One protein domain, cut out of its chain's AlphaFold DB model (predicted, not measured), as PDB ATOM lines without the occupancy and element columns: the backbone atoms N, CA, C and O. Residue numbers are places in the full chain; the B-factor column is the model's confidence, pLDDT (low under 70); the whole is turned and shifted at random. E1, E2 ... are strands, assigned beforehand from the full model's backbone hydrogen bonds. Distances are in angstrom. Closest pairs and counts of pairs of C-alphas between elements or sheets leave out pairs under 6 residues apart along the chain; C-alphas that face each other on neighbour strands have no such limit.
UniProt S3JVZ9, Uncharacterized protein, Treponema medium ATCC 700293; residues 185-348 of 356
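AT A GLANCE: This is residues 185 to 348 of the 356 residues of an uncharacterized protein of Treponema medium ATCC 700293 (UniProt S3JVZ9). One antiparallel sheet curls round a hollow middle into a wide barrel that is nearly closed, with its two edge strands, E10 and E11, coming together at the seam. Most of the turns between strands are tight, but the long stretch of residues 310 to 325 makes a big loop at one end of the barrel, between E12 and E13. The printed part has 164 residues, with no named helix and fourteen named strands, E1 to E14 in order along the chain; across the sheet the order is E10 E9 E8 E7 E6 E5 E4 E3 E2 E1 E14 E13 E12 E11, all antiparallel. The class is all strand, with 110 of the printed residues in named strands. The whole is compact, with a radius of gyration of the C-alphas of 17.1 A, and its C-alphas span 42 by 39 by 33 A.

HOW THE PARTS SIT: Start at the first printed residue with E1, residues 185 to 189, and its hairpin with E2, residues 195 to 202, where N 186 and O 199 are 2.9 A apart, within hydrogen-bond range. Go on to E3, residues 205 to 214, E4, residues 217 to 225, and E5, residues 231 to 241. E3 and E4 are antiparallel at 155 degrees, with N 223 and O 208 at 2.8 A; E4 and E5 have N 220 and O 237 at 2.7 A. Next come E6, residues 245 to 250, E7, residues 253 to 260, and E8, residues 263 to 270; look at N 256 and O 268 of E7 and E8, 2.8 A apart. E9, residues 276 to 284, is staggered: it pairs with E8 over 276 to 280 and with E10, residues 287 to 291, over 281 to 284, where N 282 and O 290 are 2.8 A apart. E1 to E10 form a meander, each strand the antiparallel neighbour of the one before. A second meander is E11, residues 294 to 299, E12, residues 302 to 309, E13, residues 326 to 335, and E14, residues 341 to 347. E14 and E1 are neighbour strands, antiparallel at 172 degrees, with N 185 and O 344 at 2.8 A, within hydrogen-bond range. The sheet is twisted and is a folded sheet, bent back on itself into two leaves: E10 E9 E8 E7 E6 E5 E4 face E2 E1 E14 E13 E12 E11, with E3 as the hinge. At the edges, the closest C-alphas of E10 and E11 are those of Asn 289 and Phe 296, 5.4 A apart. The sheet is curled like part of a barrel, the way across it turning by 249 degrees from edge to edge, and E3 and E12, for instance, are apart.

IN THESE COORDINATES: Find C-alpha 185 at (226.140, 210.988, 205.957), where E1 begins; it runs 13.6 A to C-alpha 189. E5, the longest strand by residues, runs 29.5 A from C-alpha 231 at (235.616, 210.596, 189.855) to C-alpha 241. E3 and E9 each measure 27.0 A, E13 27.5 A and E4 25.2 A. E10 covers 11.9 A. E14 ends at C-alpha 347, at (231.668, 216.269, 215.256).

THE WHOLE: The two C-alphas farthest apart are those of Asp 191 and Gly 316, 48.4 A. The printed part has no cut. The link from E12 to E13 is long, with 16 residues, and its C-alphas lie 18 to 26 A from the mean of all C-alphas; the other links are tight. Read the B-factor column for pLDDT: the mean of the printed part of this model is 71.6, and 64 residues are under 70, among them residues 229 to 238 and 307 to 332.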
ATOM      1  N   SER A 185     226.575 212.096 206.788       76.94
ATOM      2  CA  SER A 185     226.140 210.988 205.957       76.94
ATOM      3  C   SER A 185     224.643 211.037 205.746       76.94
ATOM      4  O   SER A 185     223.885 211.297 206.681       76.94
ATOM      5  N   THR A 186     224.219 210.753 204.522       83.88
ATOM      6  CA  THR A 186     222.803 210.627 204.167       83.88
ATOM      7  C   THR A 186     222.510 209.235 203.643       83.88
ATOM      8  O   THR A 186     223.365 208.589 203.030       83.88
ATOM      9  N   TYR A 187     221.292 208.776 203.906       85.50
ATOM     10  CA  TYR A 187     220.862 207.409 203.654       85.50
ATOM     11  C   TYR A 187     219.510 207.430 202.946       85.50
ATOM     12  O   TYR A 187     218.569 208.079 203.403       85.50
ATOM     13  N   GLU A 188     219.399 206.693 201.843       88.50
ATOM     14  CA  GLU A 188     218.144 206.530 201.105       88.50
ATOM     15  C   GLU A 188     217.715 205.061 201.130       88.50
ATOM     16  O   GLU A 188     218.543 204.156 200.979       88.50
ATOM     17  N   TYR A 189     216.410 204.825 201.277       89.44
ATOM     18  CA  TYR A 189     215.812 203.492 201.370       89.44
ATOM     19  C   TYR A 189     214.742 203.299 200.287       89.44
ATOM     20  O   TYR A 189     214.092 204.260 199.880       89.44
ATOM     21  N   ASP A 190     214.551 202.062 199.826       87.44
ATOM     22  CA  ASP A 190     213.423 201.707 198.957       87.44
ATOM     23  C   ASP A 190     212.102 201.568 199.737       87.44
ATOM     24  O   ASP A 190     212.078 201.530 200.968       87.44
ATOM     25  N   ASP A 191     210.990 201.404 199.013       85.56
ATOM     26  CA  ASP A 191     209.643 201.217 199.583       85.56
ATOM     27  C   ASP A 191     209.504 199.968 200.481       85.56
ATOM     28  O   ASP A 191     208.480 199.764 201.132       85.56
ATOM     29  N   LYS A 192     210.509 199.087 200.490       82.69
ATOM     30  CA  LYS A 192     210.567 197.880 201.324       82.69
ATOM     31  C   LYS A 192     211.512 198.059 202.516       82.69
ATOM     32  O   LYS A 192     211.743 197.091 203.242       82.69
ATOM     33  N   GLY A 193     212.063 199.258 202.705       78.25
ATOM     34  CA  GLY A 193     212.975 199.612 203.784       78.25
ATOM     35  C   GLY A 193     214.417 199.139 203.582       78.25
ATOM     36  O   GLY A 193     215.187 199.171 204.540       78.25
ATOM     37  N   ASN A 194     214.809 198.690 202.386       80.06
ATOM     38  CA  ASN A 194     216.202 198.328 202.110       80.06
ATOM     39  C   ASN A 194     217.017 199.584 201.800       80.06
ATOM     40  O   ASN A 194     216.571 200.423 201.024       80.06
ATOM     41  N   LEU A 195     218.230 199.675 202.346       81.69
ATOM     42  CA  LEU A 195     219.180 200.734 202.011       81.69
ATOM     43  C   LEU A 195     219.562 200.644 200.525       81.69
ATOM     44  O   LEU A 195     220.055 199.608 200.073       81.69
ATOM     45  N   VAL A 196     219.318 201.718 199.774       88.62
ATOM     46  CA  VAL A 196     219.620 201.816 198.335       88.62
ATOM     47  C   VAL A 196     220.737 202.796 198.030       88.62
ATOM     48  O   VAL A 196     221.401 202.647 197.005       88.62
ATOM     49  N   LYS A 197     220.984 203.764 198.917       87.81
ATOM     50  CA  LYS A 197     222.054 204.737 198.728       87.81
ATOM     51  C   LYS A 197     222.641 205.209 200.049       87.81
ATOM     52  O   LYS A 197     221.905 205.445 201.002       87.81
ATOM     53  N   GLU A 198     223.955 205.388 200.065       85.75
ATOM     54  CA  GLU A 198     224.682 206.124 201.098       85.75
ATOM     55  C   GLU A 198     225.482 207.241 200.429       85.75
ATOM     56  O   GLU A 198     226.133 207.015 199.406       85.75
ATOM     57  N   LYS A 199     225.458 208.436 201.013       82.75
ATOM     58  CA  LYS A 199     226.492 209.444 200.774       82.75
ATOM     59  C   LYS A 199     227.226 209.654 202.080       82.75
ATOM     60  O   LYS A 199     226.565 209.884 203.088       82.75
ATOM     61  N   ILE A 200     228.544 209.532 202.060       76.12
ATOM     62  CA  ILE A 200     229.399 209.678 203.233       76.12
ATOM     63  C   ILE A 200     230.410 210.769 202.908       76.12
ATOM     64  O   ILE A 200     231.160 210.635 201.942       76.12
ATOM     65  N   ASP A 201     230.410 211.813 203.719       71.50
ATOM     66  CA  ASP A 201     231.366 212.907 203.678       71.50
ATOM     67  C   ASP A 201     232.279 212.770 204.904       71.50
ATOM     68  O   ASP A 201     231.848 212.987 206.038       71.50
ATOM     69  N   GLU A 202     233.529 212.368 204.676       64.12
ATOM     70  CA  GLU A 202     234.617 212.344 205.666       64.12
ATOM     71  C   GLU A 202     235.680 213.397 205.292       64.12
ATOM     72  O   GLU A 202     235.664 213.885 204.167       64.12
ATOM     73  N   ASP A 203     236.599 213.729 206.214       61.97
ATOM     74  CA  ASP A 203     237.657 214.773 206.124       61.97
ATOM     75  C   ASP A 203     237.952 215.324 204.730       61.97
ATOM     76  O   ASP A 203     237.687 216.492 204.428       61.97
ATOM     77  N   HIS A 204     238.463 214.461 203.861       59.78
ATOM     78  CA  HIS A 204     238.828 214.806 202.491       59.78
ATOM     79  C   HIS A 204     238.176 213.881 201.459       59.78
ATOM     80  O   HIS A 204     238.508 213.935 200.276       59.78
ATOM     81  N   ASP A 205     237.249 213.026 201.892       61.66
ATOM     82  CA  ASP A 205     236.713 211.951 201.075       61.66
ATOM     83  C   ASP A 205     235.188 212.030 200.961       61.66
ATOM     84  O   ASP A 205     234.454 211.965 201.947       61.66
ATOM     85  N   HIS A 206     234.713 212.070 199.716       71.81
ATOM     86  CA  HIS A 206     233.293 212.017 199.388       71.81
ATOM     87  C   HIS A 206     232.964 210.688 198.712       71.81
ATOM     88  O   HIS A 206     233.407 210.394 197.591       71.81
ATOM     89  N   TYR A 207     232.158 209.881 199.392       73.88
ATOM     90  CA  TYR A 207     231.736 208.571 198.929       73.88
ATOM     91  C   TYR A 207     230.255 208.600 198.567       73.88
ATOM     92  O   TYR A 207     229.409 208.872 199.414       73.88
ATOM     93  N   GLU A 208     229.912 208.247 197.328       79.44
ATOM     94  CA  GLU A 208     228.537 207.919 196.955       79.44
ATOM     95  C   GLU A 208     228.437 206.423 196.651       79.44
ATOM     96  O   GLU A 208     229.049 205.927 195.704       79.44
ATOM     97  N   LEU A 209     227.647 205.700 197.443       81.94
ATOM     98  CA  LEU A 209     227.419 204.273 197.275       81.94
ATOM     99  C   LEU A 209     225.984 204.018 196.848       81.94
ATOM    100  O   LEU A 209     225.051 204.424 197.531       81.94
ATOM    101  N   ASN A 210     225.814 203.298 195.742       84.88
ATOM    102  CA  ASN A 210     224.509 202.826 195.290       84.88
ATOM    103  C   ASN A 210     224.433 201.310 195.472       84.88
ATOM    104  O   ASN A 210     225.319 200.589 195.005       84.88
ATOM    105  N   TYR A 211     223.378 200.834 196.126       83.81
ATOM    106  CA  TYR A 211     223.208 199.433 196.482       83.81
ATOM    107  C   TYR A 211     222.241 198.704 195.566       83.81
ATOM    108  O   TYR A 211     221.197 199.216 195.166       83.81
ATOM    109  N   TYR A 212     222.561 197.442 195.309       82.12
ATOM    110  CA  TYR A 212     221.627 196.478 194.750       82.12
ATOM    111  C   TYR A 212     221.722 195.151 195.499       82.12
ATOM    112  O   TYR A 212     222.745 194.793 196.086       82.12
ATOM    113  N   LYS A 213     220.620 194.403 195.490       81.50
ATOM    114  CA  LYS A 213     220.529 193.121 196.185       81.50
ATOM    115  C   LYS A 213     221.018 191.985 195.293       81.50
ATOM    116  O   LYS A 213     220.570 191.847 194.158       81.50
ATOM    117  N   ASN A 214     221.871 191.128 195.843       81.00
ATOM    118  CA  ASN A 214     222.291 189.873 195.230       81.00
ATOM    119  C   ASN A 214     222.190 188.741 196.266       81.00
ATOM    120  O   ASN A 214     223.062 188.556 197.115       81.00
ATOM    121  N   GLY A 215     221.076 188.006 196.240       83.06
ATOM    122  CA  GLY A 215     220.786 186.969 197.233       83.06
ATOM    123  C   GLY A 215     220.614 187.541 198.648       83.06
ATOM    124  O   GLY A 215     219.752 188.393 198.877       83.06
ATOM    125  N   LYS A 216     221.417 187.044 199.602       79.56
ATOM    126  CA  LYS A 216     221.481 187.542 200.993       79.56
ATOM    127  C   LYS A 216     222.413 188.755 201.160       79.56
ATOM    128  O   LYS A 216     222.493 189.293 202.264       79.56
ATOM    129  N   SER A 217     223.100 189.176 200.100       76.81
ATOM    130  CA  SER A 217     224.067 190.271 200.147       76.81
ATOM    131  C   SER A 217     223.516 191.544 199.498       76.81
ATOM    132  O   SER A 217     222.742 191.483 198.538       76.81
ATOM    133  N   LEU A 218     223.934 192.698 200.012       78.44
ATOM    134  CA  LEU A 218     223.830 194.002 199.355       78.44
ATOM    135  C   LEU A 218     225.204 194.346 198.784       78.44
ATOM    136  O   LEU A 218     226.212 194.244 199.482       78.44
ATOM    137  N   ILE A 219     225.249 194.723 197.511       77.94
ATOM    138  CA  ILE A 219     226.479 195.112 196.824       77.94
ATOM    139  C   ILE A 219     226.378 196.597 196.500       77.94
ATOM    140  O   ILE A 219     225.447 197.025 195.822       77.94
ATOM    141  N   GLY A 220     227.322 197.365 197.031       78.38
ATOM    142  CA  GLY A 220     227.476 198.797 196.851       78.38
ATOM    143  C   GLY A 220     228.532 199.102 195.798       78.38
ATOM    144  O   GLY A 220     229.694 198.709 195.938       78.38
ATOM    145  N   ASN A 221     228.127 199.840 194.769       77.19
ATOM    146  CA  ASN A 221     229.040 200.428 193.796       77.19
ATOM    147  C   ASN A 221     229.436 201.815 194.299       77.19
ATOM    148  O   ASN A 221     228.569 202.678 194.462       77.19
ATOM    149  N   LEU A 222     230.728 202.007 194.558       72.50
ATOM    150  CA  LEU A 222     231.283 203.242 195.087       72.50
ATOM    151  C   LEU A 222     231.708 204.165 193.943       72.50
ATOM    152  O   LEU A 222     232.525 203.800 193.094       72.50
ATOM    153  N   LYS A 223     231.208 205.395 193.984       71.88
ATOM    154  CA  LYS A 223     231.779 206.538 193.284       71.88
ATOM    155  C   LYS A 223     232.524 207.386 194.309       71.88
ATOM    156  O   LYS A 223     231.910 207.954 195.207       71.88
ATOM    157  N   TYR A 224     233.841 207.429 194.171       69.75
ATOM    158  CA  TYR A 224     234.737 208.244 194.982       69.75
ATOM    159  C   TYR A 224     235.097 209.512 194.208       69.75
ATOM    160  O   TYR A 224     235.390 209.430 193.012       69.75
ATOM    161  N   ILE A 225     235.055 210.665 194.865       63.88
ATOM    162  CA  ILE A 225     235.571 211.924 194.324       63.88
ATOM    163  C   ILE A 225     236.785 212.281 195.180       63.88
ATOM    164  O   ILE A 225     236.623 212.517 196.373       63.88
ATOM    165  N   ASP A 226     237.980 212.244 194.583       62.53
ATOM    166  CA  ASP A 226     239.214 212.645 195.271       62.53
ATOM    167  C   ASP A 226     239.314 214.174 195.425       62.53
ATOM    168  O   ASP A 226     238.518 214.922 194.852       62.53
ATOM    169  N   GLU A 227     240.310 214.635 196.188       60.81
ATOM    170  CA  GLU A 227     240.598 216.058 196.454       60.81
ATOM    171  C   GLU A 227     240.718 216.909 195.167       60.81
ATOM    172  O   GLU A 227     240.432 218.107 195.173       60.81
ATOM    173  N   ASP A 228     241.065 216.283 194.037       70.94
ATOM    174  CA  ASP A 228     241.182 216.911 192.716       70.94
ATOM    175  C   ASP A 228     239.852 216.937 191.928       70.94
ATOM    176  O   ASP A 228     239.827 217.274 190.740       70.94
ATOM    177  N   ASN A 229     238.728 216.574 192.556       67.12
ATOM    178  CA  ASN A 229     237.413 216.398 191.932       67.12
ATOM    179  C   ASN A 229     237.381 215.354 190.798       67.12
ATOM    180  O   ASN A 229     236.520 215.420 189.911       67.12
ATOM    181  N   THR A 230     238.285 214.371 190.799       66.38
ATOM    182  CA  THR A 230     238.326 213.335 189.760       66.38
ATOM    183  C   THR A 230     237.513 212.110 190.192       66.38
ATOM    184  O   THR A 230     237.876 211.425 191.149       66.38
ATOM    185  N   PRO A 231     236.419 211.754 189.485       63.78
ATOM    186  CA  PRO A 231     235.616 210.596 189.855       63.78
ATOM    187  C   PRO A 231     236.362 209.286 189.590       63.78
ATOM    188  O   PRO A 231     236.792 209.023 188.463       63.78
ATOM    189  N   ARG A 232     236.431 208.412 190.594       65.38
ATOM    190  CA  ARG A 232     236.892 207.027 190.455       65.38
ATOM    191  C   ARG A 232     235.772 206.066 190.838       65.38
ATOM    192  O   ARG A 232     235.124 206.232 191.868       65.38
ATOM    193  N   ASN A 233     235.549 205.060 189.996       63.12
ATOM    194  CA  ASN A 233     234.544 204.028 190.237       63.12
ATOM    195  C   ASN A 233     235.219 202.767 190.770       63.12
ATOM    196  O   ASN A 233     236.192 202.283 190.187       63.12
ATOM    197  N   TYR A 234     234.673 202.233 191.852       62.94
ATOM    198  CA  TYR A 234     235.192 201.073 192.553       62.94
ATOM    199  C   TYR A 234     234.018 200.200 193.036       62.94
ATOM    200  O   TYR A 234     233.058 200.709 193.606       62.94
ATOM    201  N   ASP A 235     234.081 198.878 192.863       55.44
ATOM    202  CA  ASP A 235     233.087 197.947 193.435       55.44
ATOM    203  C   ASP A 235     233.464 197.633 194.886       55.44
ATOM    204  O   ASP A 235     234.254 196.721 195.135       55.44
ATOM    205  N   TYR A 236     233.044 198.458 195.844       65.06
ATOM    206  CA  TYR A 236     233.811 198.564 197.091       65.06
ATOM    207  C   TYR A 236     233.022 198.446 198.392       65.06
ATOM    208  O   TYR A 236     233.666 198.573 199.419       65.06
ATOM    209  N   LYS A 237     231.714 198.138 198.420       68.00
ATOM    210  CA  LYS A 237     231.044 197.764 199.689       68.00
ATOM    211  C   LYS A 237     230.142 196.547 199.538       68.00
ATOM    212  O   LYS A 237     229.044 196.647 199.010       68.00
ATOM    213  N   ILE A 238     230.580 195.384 200.015       69.25
ATOM    214  CA  ILE A 238     229.731 194.179 200.074       69.25
ATOM    215  C   ILE A 238     229.253 194.009 201.507       69.25
ATOM    216  O   ILE A 238     230.084 193.824 202.392       69.25
ATOM    217  N   ILE A 239     227.937 194.031 201.714       72.69
ATOM    218  CA  ILE A 239     227.288 193.718 202.985       72.69
ATOM    219  C   ILE A 239     226.687 192.321 202.862       72.69
ATOM    220  O   ILE A 239     225.731 192.118 202.113       72.69
ATOM    221  N   SER A 240     227.239 191.341 203.571       75.06
ATOM    222  CA  SER A 240     226.730 189.967 203.560       75.06
ATOM    223  C   SER A 240     226.066 189.625 204.884       75.06
ATOM    224  O   SER A 240     226.708 189.679 205.931       75.06
ATOM    225  N   ASN A 241     224.792 189.230 204.827       76.25
ATOM    226  CA  ASN A 241     224.087 188.684 205.980       76.25
ATOM    227  C   ASN A 241     224.388 187.194 206.122       76.25
ATOM    228  O   ASN A 241     223.936 186.373 205.315       76.25
ATOM    229  N   THR A 242     225.130 186.851 207.169       75.62
ATOM    230  CA  THR A 242     225.273 185.468 207.627       75.62
ATOM    231  C   THR A 242     224.325 185.212 208.793       75.62
ATOM    232  O   THR A 242     223.768 186.143 209.370       75.62
ATOM    233  N   ASP A 243     224.164 183.950 209.180       74.12
ATOM    234  CA  ASP A 243     223.298 183.593 210.306       74.12
ATOM    235  C   ASP A 243     223.872 184.058 211.669       74.12
ATOM    236  O   ASP A 243     223.211 183.915 212.691       74.12
ATOM    237  N   SER A 244     225.102 184.597 211.712       75.56
ATOM    238  CA  SER A 244     225.792 184.983 212.959       75.56
ATOM    239  C   SER A 244     226.361 186.406 212.972       75.56
ATOM    240  O   SER A 244     226.660 186.933 214.043       75.56
ATOM    241  N   TYR A 245     226.573 187.021 211.808       79.25
ATOM    242  CA  TYR A 245     227.162 188.355 211.690       79.25
ATOM    243  C   TYR A 245     226.871 189.007 210.330       79.25
ATOM    244  O   TYR A 245     226.602 188.323 209.338       79.25
ATOM    245  N   ILE A 246     226.991 190.332 210.287       79.44
ATOM    246  CA  ILE A 246     227.018 191.129 209.060       79.44
ATOM    247  C   ILE A 246     228.478 191.403 208.698       79.44
ATOM    248  O   ILE A 246     229.231 191.939 209.510       79.44
ATOM    249  N   GLU A 247     228.892 191.014 207.493       80.25
ATOM    250  CA  GLU A 247     230.229 191.305 206.962       80.25
ATOM    251  C   GLU A 247     230.171 192.498 206.022       80.25
ATOM    252  O   GLU A 247     229.415 192.454 205.056       80.25
ATOM    253  N   ILE A 248     230.990 193.515 206.271       75.06
ATOM    254  CA  ILE A 248     231.155 194.683 205.413       75.06
ATOM    255  C   ILE A 248     232.599 194.711 204.918       75.06
ATOM    256  O   ILE A 248     233.539 194.822 205.703       75.06
ATOM    257  N   VAL A 249     232.795 194.626 203.607       68.88
ATOM    258  CA  VAL A 249     234.124 194.756 202.991       68.88
ATOM    259  C   VAL A 249     234.207 196.101 202.292       68.88
ATOM    260  O   VAL A 249     233.481 196.288 201.323       68.88
ATOM    261  N   VAL A 250     235.078 196.997 202.772       69.06
ATOM    262  CA  VAL A 250     235.340 198.315 202.174       69.06
ATOM    263  C   VAL A 250     236.775 198.400 201.673       69.06
ATOM    264  O   VAL A 250     237.715 198.652 202.430       69.06
ATOM    265  N   GLY A 251     236.970 198.135 200.383       69.44
ATOM    266  CA  GLY A 251     238.299 198.020 199.788       69.44
ATOM    267  C   GLY A 251     239.170 196.957 200.441       69.44
ATOM    268  O   GLY A 251     238.910 195.767 200.291       69.44
ATOM    269  N   ARG A 252     240.228 197.375 201.149       67.19
ATOM    270  CA  ARG A 252     241.099 196.471 201.931       67.19
ATOM    271  C   ARG A 252     240.706 196.368 203.407       67.19
ATOM    272  O   ARG A 252     241.367 195.649 204.149       67.19
ATOM    273  N   LYS A 253     239.675 197.096 203.842       67.69
ATOM    274  CA  LYS A 253     239.136 197.020 205.200       67.69
ATOM    275  C   LYS A 253     238.032 195.963 205.242       67.69
ATOM    276  O   LYS A 253     237.185 195.906 204.352       67.69
ATOM    277  N   ASN A 254     238.028 195.129 206.275       75.75
ATOM    278  CA  ASN A 254     236.986 194.129 206.511       75.75
ATOM    279  C   ASN A 254     236.408 194.341 207.908       75.75
ATOM    280  O   ASN A 254     237.155 194.328 208.883       75.75
ATOM    281  N   ILE A 255     235.100 194.546 207.988       79.50
ATOM    282  CA  ILE A 255     234.366 194.803 209.222       79.50
ATOM    283  C   ILE A 255     233.366 193.668 209.425       79.50
ATOM    284  O   ILE A 255     232.623 193.312 208.513       79.50
ATOM    285  N   LYS A 256     233.333 193.090 210.624       82.06
ATOM    286  CA  LYS A 256     232.370 192.054 211.012       82.06
ATOM    287  C   LYS A 256     231.574 192.507 212.218       82.06
ATOM    288  O   LYS A 256     232.141 192.628 213.301       82.06
ATOM    289  N   HIS A 257     230.277 192.694 212.034       81.62
ATOM    290  CA  HIS A 257     229.326 193.064 213.073       81.62
ATOM    291  C   HIS A 257     228.580 191.826 213.567       81.62
ATOM    292  O   HIS A 257     227.822 191.208 212.825       81.62
ATOM    293  N   PHE A 258     228.799 191.447 214.817       84.81
ATOM    294  CA  PHE A 258     228.160 190.310 215.466       84.81
ATOM    295  C   PHE A 258     226.936 190.777 216.243       84.81
ATOM    296  O   PHE A 258     227.020 191.748 217.000       84.81
ATOM    297  N   TYR A 259     225.830 190.051 216.100       83.75
ATOM    298  CA  TYR A 259     224.555 190.406 216.715       83.75
ATOM    299  C   TYR A 259     224.065 189.319 217.677       83.75
ATOM    300  O   TYR A 259     224.267 188.131 217.434       83.75
ATOM    301  N   ASP A 260     223.397 189.740 218.750       82.00
ATOM    302  CA  ASP A 260     222.549 188.899 219.601       82.00
ATOM    303  C   ASP A 260     221.096 189.368 219.442       82.00
ATOM    304  O   ASP A 260     220.696 190.425 219.946       82.00
ATOM    305  N   GLY A 261     220.326 188.633 218.636       84.62
ATOM    306  CA  GLY A 261     219.049 189.115 218.112       84.62
ATOM    307  C   GLY A 261     219.247 190.372 217.259       84.62
ATOM    308  O   GLY A 261     219.974 190.347 216.271       84.62
ATOM    309  N   GLU A 262     218.615 191.478 217.653       78.69
ATOM    310  CA  GLU A 262     218.729 192.780 216.972       78.69
ATOM    311  C   GLU A 262     219.871 193.655 217.520       78.69
ATOM    312  O   GLU A 262     220.129 194.745 217.011       78.69
ATOM    313  N   LYS A 263     220.570 193.215 218.576       78.94
ATOM    314  CA  LYS A 263     221.603 194.020 219.240       78.94
ATOM    315  C   LYS A 263     222.971 193.745 218.643       78.94
ATOM    316  O   LYS A 263     223.447 192.616 218.711       78.94
ATOM    317  N   LEU A 264     223.631 194.781 218.133       82.81
ATOM    318  CA  LEU A 264     225.043 194.727 217.763       82.81
ATOM    319  C   LEU A 264     225.873 194.590 219.038       82.81
ATOM    320  O   LEU A 264     225.905 195.521 219.828       82.81
ATOM    321  N   ILE A 265     226.535 193.458 219.256       88.19
ATOM    322  CA  ILE A 265     227.312 193.204 220.483       88.19
ATOM    323  C   ILE A 265     228.813 193.399 220.282       88.19
ATOM    324  O   ILE A 265     229.543 193.655 221.243       88.19
ATOM    325  N   ARG A 266     229.292 193.269 219.041       88.00
ATOM    326  CA  ARG A 266     230.717 193.346 218.728       88.00
ATOM    327  C   ARG A 266     230.965 193.698 217.267       88.00
ATOM    328  O   ARG A 266     230.324 193.129 216.393       88.00
ATOM    329  N   SER A 267     231.972 194.523 217.015       82.75
ATOM    330  CA  SER A 267     232.522 194.802 215.688       82.75
ATOM    331  C   SER A 267     233.994 194.409 215.660       82.75
ATOM    332  O   SER A 267     234.739 194.757 216.571       82.75
ATOM    333  N   VAL A 268     234.425 193.684 214.630       81.31
ATOM    334  CA  VAL A 268     235.839 193.352 214.394       81.31
ATOM    335  C   VAL A 268     236.266 193.991 213.085       81.31
ATOM    336  O   VAL A 268     235.669 193.708 212.051       81.31
ATOM    337  N   ILE A 269     237.287 194.839 213.127       79.38
ATOM    338  CA  ILE A 269     237.781 195.619 211.993       79.38
ATOM    339  C   ILE A 269     239.196 195.155 211.671       79.38
ATOM    340  O   ILE A 269     240.091 195.267 212.501       79.38
ATOM    341  N   ASN A 270     239.420 194.670 210.456       78.94
ATOM    342  CA  ASN A 270     240.746 194.391 209.920       78.94
ATOM    343  C   ASN A 270     241.125 195.510 208.953       78.94
ATOM    344  O   ASN A 270     240.395 195.760 207.991       78.94
ATOM    345  N   ASN A 271     242.238 196.196 209.209       75.44
ATOM    346  CA  ASN A 271     242.716 197.264 208.337       75.44
ATOM    347  C   ASN A 271     243.573 196.717 207.177       75.44
ATOM    348  O   ASN A 271     243.900 195.532 207.108       75.44
ATOM    349  N   SER A 272     243.988 197.608 206.273       67.69
ATOM    350  CA  SER A 272     244.806 197.266 205.102       67.69
ATOM    351  C   SER A 272     246.210 196.742 205.425       67.69
ATOM    352  O   SER A 272     246.868 196.210 204.534       67.69
ATOM    353  N   GLU A 273     246.672 196.906 206.664       73.31
ATOM    354  CA  GLU A 273     247.961 196.412 207.166       73.31
ATOM    355  C   GLU A 273     247.831 195.041 207.851       73.31
ATOM    356  O   GLU A 273     248.822 194.497 208.332       73.31
ATOM    357  N   GLY A 274     246.616 194.480 207.924       76.56
ATOM    358  CA  GLY A 274     246.342 193.222 208.621       76.56
ATOM    359  C   GLY A 274     246.238 193.356 210.143       76.56
ATOM    360  O   GLY A 274     246.205 192.337 210.831       76.56
ATOM    361  N   LYS A 275     246.174 194.580 210.685       74.69
ATOM    362  CA  LYS A 275     245.878 194.802 212.106       74.69
ATOM    363  C   LYS A 275     244.386 194.629 212.352       74.69
ATOM    364  O   LYS A 275     243.566 195.124 211.576       74.69
ATOM    365  N   THR A 276     244.061 193.972 213.458       79.25
ATOM    366  CA  THR A 276     242.689 193.736 213.904       79.25
ATOM    367  C   THR A 276     242.370 194.619 215.102       79.25
ATOM    368  O   THR A 276     243.132 194.664 216.064       79.25
ATOM    369  N   TYR A 277     241.216 195.273 215.053       76.88
ATOM    370  CA  TYR A 277     240.642 196.066 216.129       76.88
ATOM    371  C   TYR A 277     239.287 195.473 216.500       76.88
ATOM    372  O   TYR A 277     238.529 195.054 215.624       76.88
ATOM    373  N   GLU A 278     238.975 195.437 217.789       78.12
ATOM    374  CA  GLU A 278     237.679 194.980 218.287       78.12
ATOM    375  C   GLU A 278     236.973 196.125 219.012       78.12
ATOM    376  O   GLU A 278     237.602 196.902 219.730       78.12
ATOM    377  N   ILE A 279     235.662 196.227 218.801       77.62
ATOM    378  CA  ILE A 279     234.761 197.129 219.512       77.62
ATOM    379  C   ILE A 279     233.662 196.282 220.140       77.62
ATOM    380  O   ILE A 279     232.946 195.590 219.416       77.62
ATOM    381  N   LYS A 280     233.481 196.345 221.457       78.44
ATOM    382  CA  LYS A 280     232.322 195.753 222.137       78.44
ATOM    383  C   LYS A 280     231.270 196.806 222.426       78.44
ATOM    384  O   LYS A 280     231.592 197.967 222.668       78.44
ATOM    385  N   TYR A 281     230.014 196.376 222.421       82.56
ATOM    386  CA  TYR A 281     228.841 197.221 222.612       82.56
ATOM    387  C   TYR A 281     228.044 196.691 223.799       82.56
ATOM    388  O   TYR A 281     227.689 195.512 223.864       82.56
ATOM    389  N   TYR A 282     227.761 197.569 224.750       83.25
ATOM    390  CA  TYR A 282     227.144 197.219 226.021       83.25
ATOM    391  C   TYR A 282     225.792 197.907 226.132       83.25
ATOM    392  O   TYR A 282     225.673 199.102 225.871       83.25
ATOM    393  N   TYR A 283     224.768 197.157 226.540       85.44
ATOM    394  CA  TYR A 283     223.393 197.644 226.618       85.44
ATOM    395  C   TYR A 283     222.911 197.704 228.067       85.44
ATOM    396  O   TYR A 283     223.198 196.811 228.864       85.44
ATOM    397  N   LYS A 284     222.107 198.720 228.383       81.81
ATOM    398  CA  LYS A 284     221.403 198.873 229.659       81.81
ATOM    399  C   LYS A 284     219.947 199.224 229.370       81.81
ATOM    400  O   LYS A 284     219.678 200.073 228.527       81.81
ATOM    401  N   ASP A 285     219.016 198.519 230.011       85.94
ATOM    402  CA  ASP A 285     217.569 198.724 229.837       85.94
ATOM    403  C   ASP A 285     217.121 198.687 228.360       85.94
ATOM    404  O   ASP A 285     216.278 199.457 227.907       85.94
ATOM    405  N   GLY A 286     217.738 197.792 227.577       82.06
ATOM    406  CA  GLY A 286     217.442 197.607 226.153       82.06
ATOM    407  C   GLY A 286     218.081 198.628 225.207       82.06
ATOM    408  O   GLY A 286     217.970 198.450 224.000       82.06
ATOM    409  N   ARG A 287     218.791 199.642 225.714       81.75
ATOM    410  CA  ARG A 287     219.446 200.688 224.911       81.75
ATOM    411  C   ARG A 287     220.961 200.546 224.926       81.75
ATOM    412  O   ARG A 287     221.519 200.066 225.912       81.75
ATOM    413  N   LEU A 288     221.614 200.957 223.839       80.19
ATOM    414  CA  LEU A 288     223.073 201.003 223.770       80.19
ATOM    415  C   LEU A 288     223.571 201.995 224.828       80.19
ATOM    416  O   LEU A 288     223.175 203.151 224.826       80.19
ATOM    417  N   ASN A 289     224.376 201.538 225.779       80.19
ATOM    418  CA  ASN A 289     224.856 202.356 226.890       80.19
ATOM    419  C   ASN A 289     226.264 202.882 226.630       80.19
ATOM    420  O   ASN A 289     226.525 204.066 226.815       80.19
ATOM    421  N   ASN A 290     227.170 202.007 226.208       78.12
ATOM    422  CA  ASN A 290     228.559 202.356 225.951       78.12
ATOM    423  C   ASN A 290     229.199 201.356 224.981       78.12
ATOM    424  O   ASN A 290     228.678 200.261 224.769       78.12
ATOM    425  N   THR A 291     230.342 201.731 224.419       78.06
ATOM    426  CA  THR A 291     231.305 200.812 223.809       78.06
ATOM    427  C   THR A 291     232.562 200.714 224.675       78.06
ATOM    428  O   THR A 291     232.612 201.276 225.775       78.06
ATOM    429  N   ASP A 292     233.591 200.017 224.193       66.88
ATOM    430  CA  ASP A 292     234.943 200.108 224.765       66.88
ATOM    431  C   ASP A 292     235.551 201.521 224.625       66.88
ATOM    432  O   ASP A 292     236.488 201.865 225.344       66.88
ATOM    433  N   TYR A 293     234.985 202.353 223.742       65.50
ATOM    434  CA  TYR A 293     235.548 203.628 223.283       65.50
ATOM    435  C   TYR A 293     234.694 204.853 223.605       65.50
ATOM    436  O   TYR A 293     235.081 205.970 223.274       65.50
ATOM    437  N   GLY A 294     233.539 204.680 224.241       69.25
ATOM    438  CA  GLY A 294     232.726 205.819 224.640       69.25
ATOM    439  C   GLY A 294     231.384 205.459 225.249       69.25
ATOM    440  O   GLY A 294     230.987 204.299 225.274       69.25
ATOM    441  N   GLU A 295     230.675 206.465 225.750       74.00
ATOM    442  CA  GLU A 295     229.378 206.312 226.422       74.00
ATOM    443  C   GLU A 295     228.301 207.130 225.716       74.00
ATOM    444  O   GLU A 295     228.517 208.297 225.408       74.00
ATOM    445  N   PHE A 296     227.135 206.534 225.484       76.81
ATOM    446  CA  PHE A 296     226.011 207.173 224.807       76.81
ATOM    447  C   PHE A 296     225.031 207.734 225.828       76.81
ATOM    448  O   PHE A 296     224.763 207.107 226.857       76.81
ATOM    449  N   PHE A 297     224.439 208.882 225.518       74.12
ATOM    450  CA  PHE A 297     223.404 209.469 226.358       74.12
ATOM    451  C   PHE A 297     222.175 209.846 225.538       74.12
ATOM    452  O   PHE A 297     222.245 210.185 224.355       74.12
ATOM    453  N   TYR A 298     221.026 209.749 226.198       73.25
ATOM    454  CA  TYR A 298     219.722 209.873 225.573       73.25
ATOM    455  C   TYR A 298     218.885 210.900 226.325       73.25
ATOM    456  O   TYR A 298     218.859 210.900 227.553       73.25
ATOM    457  N   GLU A 299     218.137 211.708 225.587       63.41
ATOM    458  CA  GLU A 299     217.155 212.648 226.117       63.41
ATOM    459  C   GLU A 299     215.796 212.322 225.491       63.41
ATOM    460  O   GLU A 299     215.685 212.167 224.276       63.41
ATOM    461  N   ASN A 300     214.761 212.130 226.316       65.81
ATOM    462  CA  ASN A 300     213.416 211.730 225.865       65.81
ATOM    463  C   ASN A 300     213.390 210.474 224.966       65.81
ATOM    464  O   ASN A 300     212.516 210.309 224.124       65.81
ATOM    465  N   GLY A 301     214.351 209.564 225.164       67.44
ATOM    466  CA  GLY A 301     214.476 208.327 224.388       67.44
ATOM    467  C   GLY A 301     215.274 208.445 223.092       67.44
ATOM    468  O   GLY A 301     215.537 207.414 222.481       67.44
ATOM    469  N   LEU A 302     215.714 209.647 222.718       63.41
ATOM    470  CA  LEU A 302     216.512 209.904 221.519       63.41
ATOM    471  C   LEU A 302     217.988 210.065 221.881       63.41
ATOM    472  O   LEU A 302     218.304 210.652 222.915       63.41
ATOM    473  N   LEU A 303     218.887 209.532 221.048       68.94
ATOM    474  CA  LEU A 303     220.329 209.703 221.237       68.94
ATOM    475  C   LEU A 303     220.671 211.187 221.101       68.94
ATOM    476  O   LEU A 303     220.366 211.795 220.079       68.94
ATOM    477  N   LYS A 304     221.308 211.756 222.124       66.50
ATOM    478  CA  LYS A 304     221.640 213.183 222.169       66.50
ATOM    479  C   LYS A 304     223.140 213.444 221.974       66.50
ATOM    480  O   LYS A 304     223.528 214.554 221.627       66.50
ATOM    481  N   GLY A 305     223.975 212.419 222.123       67.31
ATOM    482  CA  GLY A 305     225.403 212.466 221.810       67.31
ATOM    483  C   GLY A 305     226.159 211.286 222.419       67.31
ATOM    484  O   GLY A 305     225.552 210.339 222.936       67.31
ATOM    485  N   TYR A 306     227.488 211.357 222.396       72.12
ATOM    486  CA  TYR A 306     228.337 210.409 223.106       72.12
ATOM    487  C   TYR A 306     229.576 211.082 223.698       72.12
ATOM    488  O   TYR A 306     230.003 212.144 223.261       72.12
ATOM    489  N   ILE A 307     230.151 210.455 224.713       67.44
ATOM    490  CA  ILE A 307     231.451 210.827 225.254       67.44
ATOM    491  C   ILE A 307     232.458 209.845 224.678       67.44
ATOM    492  O   ILE A 307     232.423 208.672 225.050       67.44
ATOM    493  N   ALA A 308     233.323 210.303 223.779       67.56
ATOM    494  CA  ALA A 308     234.444 209.518 223.288       67.56
ATOM    495  C   ALA A 308     235.531 209.450 224.359       67.56
ATOM    496  O   ALA A 308     235.843 210.442 225.022       67.56
ATOM    497  N   TYR A 309     236.146 208.285 224.510       62.81
ATOM    498  CA  TYR A 309     237.419 208.170 225.205       62.81
ATOM    499  C   TYR A 309     238.517 208.485 224.186       62.81
ATOM    500  O   TYR A 309     238.645 207.805 223.170       62.81
ATOM    501  N   GLY A 310     239.249 209.573 224.417       50.97
ATOM    502  CA  GLY A 310     240.263 210.076 223.504       50.97
ATOM    503  C   GLY A 310     241.424 209.098 223.328       50.97
ATOM    504  O   GLY A 310     241.867 208.455 224.277       50.97
ATOM    505  N   TYR A 311     241.943 209.048 222.102       46.72
ATOM    506  CA  TYR A 311     243.159 208.334 221.736       46.72
ATOM    507  C   TYR A 311     244.293 209.333 221.568       46.72
ATOM    508  O   TYR A 311     244.382 209.994 220.538       46.72
ATOM    509  N   TYR A 312     245.195 209.421 222.541       38.38
ATOM    510  CA  TYR A 312     246.542 209.877 222.216       38.38
ATOM    511  C   TYR A 312     247.361 208.655 221.835       38.38
ATOM    512  O   TYR A 312     247.412 207.683 222.584       38.38
ATOM    513  N   GLY A 313     247.943 208.690 220.634       38.91
ATOM    514  CA  GLY A 313     248.778 207.626 220.092       38.91
ATOM    515  C   GLY A 313     249.974 207.347 220.994       38.91
ATOM    516  O   GLY A 313     251.058 207.887 220.795       38.91
ATOM    517  N   LEU A 314     249.783 206.473 221.977       34.41
ATOM    518  CA  LEU A 314     250.865 205.793 222.656       34.41
ATOM    519  C   LEU A 314     251.316 204.687 221.712       34.41
ATOM    520  O   LEU A 314     250.632 203.684 221.504       34.41
ATOM    521  N   ASN A 315     252.464 204.917 221.081       39.59
ATOM    522  CA  ASN A 315     253.214 203.880 220.395       39.59
ATOM    523  C   ASN A 315     253.308 202.643 221.305       39.59
ATOM    524  O   ASN A 315     254.088 202.637 222.251       39.59
ATOM    525  N   GLY A 316     252.530 201.602 221.000       42.06
ATOM    526  CA  GLY A 316     252.782 200.240 221.470       42.06
ATOM    527  C   GLY A 316     251.687 199.556 222.285       42.06
ATOM    528  O   GLY A 316     251.643 198.333 222.242       42.06
ATOM    529  N   GLU A 317     250.781 200.266 222.964       38.75
ATOM    530  CA  GLU A 317     249.868 199.611 223.920       38.75
ATOM    531  C   GLU A 317     248.431 200.149 223.829       38.75
ATOM    532  O   GLU A 317     247.973 200.932 224.651       38.75
ATOM    533  N   ILE A 318     247.679 199.657 222.838       42.44
ATOM    534  CA  ILE A 318     246.208 199.811 222.763       42.44
ATOM    535  C   ILE A 318     245.514 199.224 224.015       42.44
ATOM    536  O   ILE A 318     244.371 199.566 224.308       42.44
ATOM    537  N   GLU A 319     246.196 198.362 224.780       39.50
ATOM    538  CA  GLU A 319     245.656 197.730 225.991       39.50
ATOM    539  C   GLU A 319     245.415 198.712 227.146       39.50
ATOM    540  O   GLU A 319     244.571 198.444 228.004       39.50
ATOM    541  N   ILE A 320     246.078 199.873 227.147       40.00
ATOM    542  CA  ILE A 320     245.829 200.939 228.116       40.00
ATOM    543  C   ILE A 320     245.146 202.086 227.377       40.00
ATOM    544  O   ILE A 320     245.761 203.078 226.996       40.00
ATOM    545  N   ILE A 321     243.831 201.952 227.179       41.59
ATOM    546  CA  ILE A 321     242.981 203.117 226.919       41.59
ATOM    547  C   ILE A 321     243.045 203.953 228.192       41.59
ATOM    548  O   ILE A 321     242.303 203.725 229.154       41.59
ATOM    549  N   GLU A 322     243.977 204.896 228.224       41.41
ATOM    550  CA  GLU A 322     243.974 205.957 229.204       41.41
ATOM    551  C   GLU A 322     242.683 206.747 228.977       41.41
ATOM    552  O   GLU A 322     242.606 207.635 228.134       41.41
ATOM    553  N   LYS A 323     241.632 206.402 229.735       49.78
ATOM    554  CA  LYS A 323     240.325 207.090 229.789       49.78
ATOM    555  C   LYS A 323     240.440 208.533 230.307       49.78
ATOM    556  O   LYS A 323     239.500 209.023 230.920       49.78
ATOM    557  N   ILE A 324     241.610 209.148 230.158       42.88
ATOM    558  CA  ILE A 324     242.048 210.403 230.754       42.88
ATOM    559  C   ILE A 324     241.443 211.569 229.976       42.88
ATOM    560  O   ILE A 324     240.883 212.471 230.596       42.88
ATOM    561  N   ASN A 325     241.437 211.487 228.640       48.31
ATOM    562  CA  ASN A 325     240.758 212.454 227.786       48.31
ATOM    563  C   ASN A 325     239.356 211.956 227.451       48.31
ATOM    564  O   ASN A 325     239.187 210.890 226.861       48.31
ATOM    565  N   LYS A 326     238.342 212.728 227.833       59.78
ATOM    566  CA  LYS A 326     236.961 212.501 227.411       59.78
ATOM    567  C   LYS A 326     236.572 213.653 226.505       59.78
ATOM    568  O   LYS A 326     236.550 214.795 226.942       59.78
ATOM    569  N   GLU A 327     236.289 213.347 225.252       60.50
ATOM    570  CA  GLU A 327     235.767 214.335 224.319       60.50
ATOM    571  C   GLU A 327     234.250 214.186 224.267       60.50
ATOM    572  O   GLU A 327     233.739 213.075 224.103       60.50
ATOM    573  N   PHE A 328     233.512 215.280 224.446       60.84
ATOM    574  CA  PHE A 328     232.095 215.250 224.138       60.84
ATOM    575  C   PHE A 328     231.936 215.376 222.629       60.84
ATOM    576  O   PHE A 328     232.278 216.398 222.039       60.84
ATOM    577  N   CYS A 329     231.371 214.346 222.024       65.75
ATOM    578  CA  CYS A 329     231.142 214.299 220.600       65.75
ATOM    579  C   CYS A 329     229.639 214.386 220.348       65.75
ATOM    580  O   CYS A 329     228.828 213.593 220.851       65.75
ATOM    581  N   SER A 330     229.260 215.405 219.592       59.50
ATOM    582  CA  SER A 330     227.867 215.693 219.308       59.50
ATOM    583  C   SER A 330     227.390 214.876 218.103       59.50
ATOM    584  O   SER A 330     228.144 214.589 217.172       59.50
ATOM    585  N   TYR A 331     226.117 214.474 218.138       65.69
ATOM    586  CA  TYR A 331     225.428 213.864 217.004       65.69
ATOM    587  C   TYR A 331     224.228 214.722 216.623       65.69
ATOM    588  O   TYR A 331     223.484 215.184 217.488       65.69
ATOM    589  N   TYR A 332     223.993 214.857 215.324       68.88
ATOM    590  CA  TYR A 332     222.666 215.144 214.791       68.88
ATOM    591  C   TYR A 332     222.213 213.911 214.024       68.88
ATOM    592  O   TYR A 332     222.932 213.437 213.149       68.88
ATOM    593  N   LEU A 333     221.054 213.369 214.388       72.62
ATOM    594  CA  LEU A 333     220.429 212.250 213.692       72.62
ATOM    595  C   LEU A 333     219.028 212.669 213.277       72.62
ATOM    596  O   LEU A 333     218.233 213.084 214.122       72.62
ATOM    597  N   GLU A 334     218.728 212.509 211.998       76.12
ATOM    598  CA  GLU A 334     217.381 212.653 211.466       76.12
ATOM    599  C   GLU A 334     216.834 211.277 211.099       76.12
ATOM    600  O   GLU A 334     217.550 210.434 210.548       76.12
ATOM    601  N   TYR A 335     215.562 211.051 211.419       74.25
ATOM    602  CA  TYR A 335     214.878 209.787 211.189       74.25
ATOM    603  C   TYR A 335     213.661 209.998 210.294       74.25
ATOM    604  O   TYR A 335     212.978 211.016 210.404       74.25
ATOM    605  N   ASN A 336     213.357 209.011 209.455       79.19
ATOM    606  CA  ASN A 336     212.070 208.942 208.767       79.19
ATOM    607  C   ASN A 336     210.968 208.345 209.669       79.19
ATOM    608  O   ASN A 336     211.229 207.867 210.774       79.19
ATOM    609  N   ASP A 337     209.734 208.296 209.157       78.38
ATOM    610  CA  ASP A 337     208.556 207.760 209.864       78.38
ATOM    611  C   ASP A 337     208.657 206.262 210.226       78.38
ATOM    612  O   ASP A 337     207.865 205.751 211.019       78.38
ATOM    613  N   TYR A 338     209.641 205.547 209.672       75.00
ATOM    614  CA  TYR A 338     209.930 204.142 209.968       75.00
ATOM    615  C   TYR A 338     211.050 203.969 211.006       75.00
ATOM    616  O   TYR A 338     211.523 202.850 211.210       75.00
ATOM    617  N   ASN A 339     211.475 205.050 211.671       66.94
ATOM    618  CA  ASN A 339     212.613 205.090 212.599       66.94
ATOM    619  C   ASN A 339     213.949 204.679 211.958       66.94
ATOM    620  O   ASN A 339     214.837 204.159 212.636       66.94
ATOM    621  N   GLN A 340     214.111 204.911 210.656       73.88
ATOM    622  CA  GLN A 340     215.379 204.700 209.961       73.88
ATOM    623  C   GLN A 340     216.142 206.020 209.896       73.88
ATOM    624  O   GLN A 340     215.545 207.059 209.621       73.88
ATOM    625  N   ILE A 341     217.454 205.977 210.128       76.75
ATOM    626  CA  ILE A 341     218.321 207.158 210.027       76.75
ATOM    627  C   ILE A 341     218.403 207.566 208.558       76.75
ATOM    628  O   ILE A 341     218.784 206.740 207.729       76.75
ATOM    629  N   ILE A 342     218.069 208.818 208.253       83.94
ATOM    630  CA  ILE A 342     218.176 209.409 206.909       83.94
ATOM    631  C   ILE A 342     219.312 210.423 206.807       83.94
ATOM    632  O   ILE A 342     219.870 210.614 205.728       83.94
ATOM    633  N   GLU A 343     219.707 211.014 207.932       82.94
ATOM    634  CA  GLU A 343     220.820 211.952 208.008       82.94
ATOM    635  C   GLU A 343     221.556 211.781 209.333       82.94
ATOM    636  O   GLU A 343     220.950 211.576 210.390       82.94
ATOM    637  N   ARG A 344     222.882 211.860 209.269       77.19
ATOM    638  CA  ARG A 344     223.773 211.822 210.420       77.19
ATOM    639  C   ARG A 344     224.856 212.869 210.249       77.19
ATOM    640  O   ARG A 344     225.547 212.844 209.244       77.19
ATOM    641  N   HIS A 345     225.069 213.690 211.267       74.31
ATOM    642  CA  HIS A 345     226.265 214.524 211.400       74.31
ATOM    643  C   HIS A 345     226.978 214.165 212.689       74.31
ATOM    644  O   HIS A 345     226.330 213.884 213.705       74.31
ATOM    645  N   VAL A 346     228.303 214.162 212.636       69.69
ATOM    646  CA  VAL A 346     229.163 213.868 213.781       69.69
ATOM    647  C   VAL A 346     230.249 214.914 213.833       69.69
ATOM    648  O   VAL A 346     230.891 215.179 212.823       69.69
ATOM    649  N   ASP A 347     230.483 215.460 215.018       66.56
ATOM    650  CA  ASP A 347     231.668 216.269 215.256       66.56
ATOM    651  C   ASP A 347     232.512 215.647 216.371       66.56
ATOM    652  O   ASP A 347     232.030 215.386 217.480       66.56
ATOM    653  N   SER A 348     233.772 215.371 216.039       61.16
ATOM    654  CA  SER A 348     234.794 214.920 216.974       61.16
ATOM    655  C   SER A 348     236.184 215.301 216.475       61.16
ATOM    656  O   SER A 348     236.549 214.993 215.343       61.16
TER     657      SER A 348